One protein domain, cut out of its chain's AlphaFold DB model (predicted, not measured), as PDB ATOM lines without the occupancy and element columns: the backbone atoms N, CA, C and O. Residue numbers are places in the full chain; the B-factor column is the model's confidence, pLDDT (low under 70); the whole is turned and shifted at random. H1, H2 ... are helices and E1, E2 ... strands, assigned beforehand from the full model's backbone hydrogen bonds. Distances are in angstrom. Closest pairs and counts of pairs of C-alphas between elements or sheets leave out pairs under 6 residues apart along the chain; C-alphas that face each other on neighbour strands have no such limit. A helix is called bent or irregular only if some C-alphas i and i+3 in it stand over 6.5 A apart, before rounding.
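Overview. This is residues 65 to 77 and 104 to 140 of the 479 residues of an uncharacterized protein of Panicum miliaceum (UniProt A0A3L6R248). A hairpin of two antiparallel strands, E1 and E2, has the short helix H1 packed on E1, and the longer H2 extends from the hairpin's open end. The 50 printed residues include, in chain order, H1, H2, E1 and E2, a mixed class; the whole is loose, with radius of gyration of the C-alphas 12.6 A and spans of 41 by 20 by 13 A.

Along the chain. Find E1 at residues 121 to 127, 18.1 A long, from C-alpha 121 at (21.034, 48.358, 25.297); E2, residues 131 to 137, spans 18.6 A. H1 is residues 66 to 74, 12.0 A; H2, residues 106 to 119, runs 20.8 A from (20.265, 68.006, 24.433) and is only just irregular, C-alphas 112 and 115 being 6.8 A apart.

Arrangement. In the hairpin, N 123 and O 135 are 2.8 A apart, within hydrogen-bond range. The closest C-alphas of H1 and E1, Asn 66 and Leu 125, are 5.3 A apart. H1 is apart from E2 and H2; H2 and E2 are near each other, with 5 pairs of C-alphas within 10 A. Every O i to N i+4 pair is within range in H1, 8 of 10 in H2.

Size, cuts and confidence. Look for the cut: residues 78 to 103 are not printed, and C-alphas 77 and 104 are 10.7 A apart. No printed residue is under 70 in pLDDT.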
ATOM      1  N   THR A  65      24.281  42.103   9.895       86.81
ATOM      2  CA  THR A  65      25.469  41.605  10.586       86.81
ATOM      3  C   THR A  65      25.415  41.968  12.069       86.81
ATOM      4  O   THR A  65      24.798  42.958  12.465       86.81
ATOM      5  N   ASN A  66      26.132  41.220  12.910       88.94
ATOM      6  CA  ASN A  66      26.238  41.522  14.344       88.94
ATOM      7  C   ASN A  66      26.691  42.976  14.612       88.94
ATOM      8  O   ASN A  66      26.274  43.575  15.601       88.94
ATOM      9  N   LEU A  67      27.470  43.574  13.700       88.12
ATOM     10  CA  LEU A  67      27.850  44.989  13.736       88.12
ATOM     11  C   LEU A  67      26.691  45.933  13.370       88.12
ATOM     12  O   LEU A  67      26.484  46.929  14.058       88.12
ATOM     13  N   GLU A  68      25.925  45.647  12.317       88.38
ATOM     14  CA  GLU A  68      24.755  46.457  11.939       88.38
ATOM     15  C   GLU A  68      23.651  46.376  12.998       88.38
ATOM     16  O   GLU A  68      23.065  47.400  13.340       88.38
ATOM     17  N   SER A  69      23.427  45.195  13.580       88.44
ATOM     18  CA  SER A  69      22.521  45.010  14.716       88.44
ATOM     19  C   SER A  69      22.980  45.795  15.949       88.44
ATOM     20  O   SER A  69      22.174  46.494  16.571       88.44
ATOM     21  N   PHE A  70      24.282  45.761  16.269       88.25
ATOM     22  CA  PHE A  70      24.869  46.573  17.338       88.25
ATOM     23  C   PHE A  70      24.657  48.071  17.088       88.25
ATOM     24  O   PHE A  70      24.144  48.763  17.966       88.25
ATOM     25  N   ILE A  71      24.971  48.572  15.890       87.12
ATOM     26  CA  ILE A  71      24.788  49.988  15.531       87.12
ATOM     27  C   ILE A  71      23.304  50.375  15.597       87.12
ATOM     28  O   ILE A  71      22.963  51.373  16.226       87.12
ATOM     29  N   ALA A  72      22.401  49.579  15.022       85.31
ATOM     30  CA  ALA A  72      20.962  49.851  15.034       85.31
ATOM     31  C   ALA A  72      20.346  49.812  16.446       85.31
ATOM     32  O   ALA A  72      19.372  50.517  16.710       85.31
ATOM     33  N   SER A  73      20.914  49.010  17.349       86.12
ATOM     34  CA  SER A  73      20.441  48.853  18.731       86.12
ATOM     35  C   SER A  73      21.078  49.839  19.719       86.12
ATOM     36  O   SER A  73      20.514  50.049  20.789       86.12
ATOM     37  N   THR A  74      22.218  50.453  19.375       84.56
ATOM     38  CA  THR A  74      22.939  51.437  20.216       84.56
ATOM     39  C   THR A  74      22.890  52.874  19.680       84.56
ATOM     40  O   THR A  74      23.285  53.809  20.378       84.56
ATOM     41  N   ALA A  75      22.356  53.097  18.475       84.25
ATOM     42  CA  ALA A  75      22.100  54.432  17.940       84.25
ATOM     43  C   ALA A  75      20.846  55.062  18.573       84.25
ATOM     44  O   ALA A  75      19.714  54.796  18.161       84.25
ATOM     45  N   VAL A  76      21.046  55.952  19.550       79.81
ATOM     46  CA  VAL A  76      19.970  56.787  20.112       79.81
ATOM     47  C   VAL A  76      19.384  57.685  19.015       79.81
ATOM     48  O   VAL A  76      20.122  58.352  18.286       79.81
ATOM     49  N   ARG A  77      18.051  57.738  18.898       81.25
ATOM     50  CA  ARG A  77      17.343  58.579  17.916       81.25
ATOM     51  C   ARG A  77      16.498  59.626  18.638       81.25
ATOM     52  O   ARG A  77      15.501  59.282  19.263       81.25
ATOM     53  N   TYR A 104      18.586  70.285  17.855       78.19
ATOM     54  CA  TYR A 104      18.348  69.197  18.799       78.19
ATOM     55  C   TYR A 104      18.383  69.759  20.216       78.19
ATOM     56  O   TYR A 104      19.277  70.535  20.554       78.19
ATOM     57  N   VAL A 105      17.416  69.372  21.046       81.56
ATOM     58  CA  VAL A 105      17.449  69.674  22.480       81.56
ATOM     59  C   VAL A 105      18.269  68.585  23.154       81.56
ATOM     60  O   VAL A 105      17.980  67.403  23.001       81.56
ATOM     61  N   LEU A 106      19.324  68.975  23.871       79.56
ATOM     62  CA  LEU A 106      20.265  68.006  24.433       79.56
ATOM     63  C   LEU A 106      19.659  67.204  25.603       79.56
ATOM     64  O   LEU A 106      20.057  66.066  25.810       79.56
ATOM     65  N   ALA A 107      18.663  67.751  26.312       79.25
ATOM     66  CA  ALA A 107      17.888  67.014  27.316       79.25
ATOM     67  C   ALA A 107      17.190  65.779  26.711       79.25
ATOM     68  O   ALA A 107      17.376  64.682  27.224       79.25
ATOM     69  N   ASP A 108      16.535  65.927  25.547       82.44
ATOM     70  CA  ASP A 108      15.890  64.827  24.810       82.44
ATOM     71  C   ASP A 108      16.861  63.653  24.523       82.44
ATOM     72  O   ASP A 108      16.428  62.509  24.392       82.44
ATOM     73  N   LEU A 109      18.177  63.920  24.426       82.00
ATOM     74  CA  LEU A 109      19.222  62.900  24.259       82.00
ATOM     75  C   LEU A 109      19.596  62.217  25.580       82.00
ATOM     76  O   LEU A 109      19.770  61.000  25.598       82.00
ATOM     77  N   TRP A 110      19.723  62.977  26.671       81.25
ATOM     78  CA  TRP A 110      20.031  62.424  27.993       81.25
ATOM     79  C   TRP A 110      18.885  61.567  28.531       81.25
ATOM     80  O   TRP A 110      19.143  60.477  29.034       81.25
ATOM     81  N   ASP A 111      17.637  62.000  28.344       81.56
ATOM     82  CA  ASP A 111      16.448  61.232  28.730       81.56
ATOM     83  C   ASP A 111      16.391  59.892  27.976       81.56
ATOM     84  O   ASP A 111      16.208  58.835  28.581       81.56
ATOM     85  N   ALA A 112      16.658  59.909  26.663       79.56
ATOM     86  CA  ALA A 112      16.738  58.702  25.838       79.56
ATOM     87  C   ALA A 112      17.939  57.788  26.182       79.56
ATOM     88  O   ALA A 112      17.913  56.598  25.868       79.56
ATOM     89  N   PHE A 113      18.979  58.317  26.835       79.88
ATOM     90  CA  PHE A 113      20.137  57.558  27.322       79.88
ATOM     91  C   PHE A 113      19.975  57.075  28.777       79.88
ATOM     92  O   PHE A 113      20.726  56.206  29.227       79.88
ATOM     93  N   GLY A 114      18.998  57.596  29.527       80.44
ATOM     94  CA  GLY A 114      18.794  57.271  30.941       80.44
ATOM     95  C   GLY A 114      18.458  55.794  31.172       80.44
ATOM     96  O   GLY A 114      19.089  55.139  31.997       80.44
ATOM     97  N   GLU A 115      17.541  55.231  30.381       78.00
ATOM     98  CA  GLU A 115      17.189  53.805  30.464       78.00
ATOM     99  C   GLU A 115      18.372  52.906  30.055       78.00
ATOM    100  O   GLU A 115      18.684  51.923  30.729       78.00
ATOM    101  N   TRP A 116      19.086  53.267  28.982       81.00
ATOM    102  CA  TRP A 116      20.193  52.463  28.450       81.00
ATOM    103  C   TRP A 116      21.451  52.519  29.321       81.00
ATOM    104  O   TRP A 116      22.175  51.531  29.392       81.00
ATOM    105  N   SER A 117      21.711  53.632  30.008       76.81
ATOM    106  CA  SER A 117      22.834  53.730  30.950       76.81
ATOM    107  C   SER A 117      22.569  52.992  32.270       76.81
ATOM    108  O   SER A 117      23.520  52.526  32.893       76.81
ATOM    109  N   ALA A 118      21.301  52.807  32.661       76.75
ATOM    110  CA  ALA A 118      20.915  52.015  33.832       76.75
ATOM    111  C   ALA A 118      20.827  50.496  33.562       76.75
ATOM    112  O   ALA A 118      21.273  49.703  34.391       76.75
ATOM    113  N   TYR A 119      20.253  50.083  32.424       80.50
ATOM    114  CA  TYR A 119      19.928  48.671  32.140       80.50
ATOM    115  C   TYR A 119      20.707  48.048  30.970       80.50
ATOM    116  O   TYR A 119      20.676  46.831  30.787       80.50
ATOM    117  N   GLY A 120      21.425  48.859  30.191       86.56
ATOM    118  CA  GLY A 120      22.088  48.444  28.958       86.56
ATOM    119  C   GLY A 120      21.150  48.375  27.749       86.56
ATOM    120  O   GLY A 120      19.960  48.082  27.855       86.56
ATOM    121  N   ALA A 121      21.707  48.612  26.563       88.06
ATOM    122  CA  ALA A 121      21.034  48.358  25.297       88.06
ATOM    123  C   ALA A 121      21.121  46.858  24.959       88.06
ATOM    124  O   ALA A 121      22.215  46.303  24.829       88.06
ATOM    125  N   GLY A 122      19.969  46.197  24.821       89.88
ATOM    126  CA  GLY A 122      19.884  44.806  24.371       89.88
ATOM    127  C   GLY A 122      20.098  44.695  22.861       89.88
ATOM    128  O   GLY A 122      19.254  45.139  22.082       89.88
ATOM    129  N   VAL A 123      21.211  44.086  22.453       90.88
ATOM    130  CA  VAL A 123      21.591  43.861  21.054       90.88
ATOM    131  C   VAL A 123      21.300  42.402  20.677       90.88
ATOM    132  O   VAL A 123      21.884  41.504  21.288       90.88
ATOM    133  N   PRO A 124      20.436  42.121  19.685       90.50
ATOM    134  CA  PRO A 124      20.284  40.774  19.153       90.50
ATOM    135  C   PRO A 124      21.495  40.420  18.280       90.50
ATOM    136  O   PRO A 124      21.811  41.126  17.323       90.50
ATOM    137  N   LEU A 125      22.178  39.331  18.612       88.81
ATOM    138  CA  LEU A 125      23.344  38.810  17.906       88.81
ATOM    139  C   LEU A 125      23.038  37.413  17.368       88.81
ATOM    140  O   LEU A 125      22.349  36.621  18.013       88.81
ATOM    141  N   LEU A 126      23.598  37.102  16.206       89.75
ATOM    142  CA  LEU A 126      23.553  35.783  15.597       89.75
ATOM    143  C   LEU A 126      24.891  35.078  15.853       89.75
ATOM    144  O   LEU A 126      25.931  35.462  15.304       89.75
ATOM    145  N   LEU A 127      24.871  34.061  16.709       83.00
ATOM    146  CA  LEU A 127      25.969  33.115  16.893       83.00
ATOM    147  C   LEU A 127      25.851  32.015  15.825       83.00
ATOM    148  O   LEU A 127      24.750  31.639  15.429       83.00
ATOM    149  N   ASN A 128      26.985  31.528  15.316       80.06
ATOM    150  CA  ASN A 128      27.080  30.408  14.360       80.06
ATOM    151  C   ASN A 128      26.281  30.541  13.037       80.06
ATOM    152  O   ASN A 128      26.261  29.611  12.239       80.06
ATOM    153  N   GLY A 129      25.646  31.690  12.775       72.44
ATOM    154  CA  GLY A 129      24.727  31.886  11.646       72.44
ATOM    155  C   GLY A 129      23.291  31.394  11.889       72.44
ATOM    156  O   GLY A 129      22.454  31.555  11.005       72.44
ATOM    157  N   THR A 130      22.988  30.837  13.067       70.81
ATOM    158  CA  THR A 130      21.680  30.231  13.399       70.81
ATOM    159  C   THR A 130      21.161  30.594  14.787       70.81
ATOM    160  O   THR A 130      19.952  30.729  14.974       70.81
ATOM    161  N   ASP A 131      22.050  30.771  15.762       80.31
ATOM    162  CA  ASP A 131      21.691  30.816  17.176       80.31
ATOM    163  C   ASP A 131      21.489  32.272  17.617       80.31
ATOM    164  O   ASP A 131      22.440  33.031  17.819       80.31
ATOM    165  N   GLY A 132      20.228  32.691  17.735       86.38
ATOM    166  CA  GLY A 132      19.872  34.042  18.171       86.38
ATOM    167  C   GLY A 132      20.036  34.235  19.681       86.38
ATOM    168  O   GLY A 132      19.311  33.626  20.468       86.38
ATOM    169  N   VAL A 133      20.934  35.133  20.090       89.81
ATOM    170  CA  VAL A 133      21.127  35.558  21.489       89.81
ATOM    171  C   VAL A 133      20.880  37.063  21.626       89.81
ATOM    172  O   VAL A 133      21.061  37.811  20.672       89.81
ATOM    173  N   VAL A 134      20.489  37.541  22.810       90.50
ATOM    174  CA  VAL A 134      20.464  38.983  23.117       90.50
ATOM    175  C   VAL A 134      21.564  39.288  24.125       90.50
ATOM    176  O   VAL A 134      21.517  38.806  25.257       90.50
ATOM    177  N   GLN A 135      22.542  40.097  23.722       90.44
ATOM    178  CA  GLN A 135      23.614  40.571  24.592       90.44
ATOM    179  C   GLN A 135      23.349  42.024  24.995       90.44
ATOM    180  O   GLN A 135      23.141  42.889  24.148       90.44
ATOM    181  N   TYR A 136      23.364  42.295  26.299       91.44
ATOM    182  CA  TYR A 136      23.188  43.641  26.835       91.44
ATOM    183  C   TYR A 136      24.543  44.340  26.940       91.44
ATOM    184  O   TYR A 136      25.476  43.810  27.545       91.44
ATOM    185  N   TYR A 137      24.637  45.536  26.365       86.88
ATOM    186  CA  TYR A 137      25.812  46.401  26.445       86.88
ATOM    187  C   TYR A 137      25.427  47.693  27.161       86.88
ATOM    188  O   TYR A 137      24.493  48.365  26.735       86.88
ATOM    189  N   VAL A 138      26.146  48.069  28.220       82.75
ATOM    190  CA  VAL A 138      25.986  49.390  28.848       82.75
ATOM    191  C   VAL A 138      26.829  50.399  28.060       82.75
ATOM    192  O   VAL A 138      28.057  50.282  28.068       82.75
ATOM    193  N   PRO A 139      26.222  51.362  27.341       73.12
ATOM    194  CA  PRO A 139      26.980  52.384  26.640       73.12
ATOM    195  C   PRO A 139      27.539  53.401  27.644       73.12
ATOM    196  O   PRO A 139      26.799  53.990  28.429       73.12
ATOM    197  N   PHE A 140      28.844  53.661  27.579       70.12
ATOM    198  CA  PHE A 140      29.483  54.767  28.293       70.12
ATOM    199  C   PHE A 140      29.723  55.919  27.315       70.12
ATOM    200  O   PHE A 140      30.389  55.745  26.294       70.12
TER     201      PHE A 140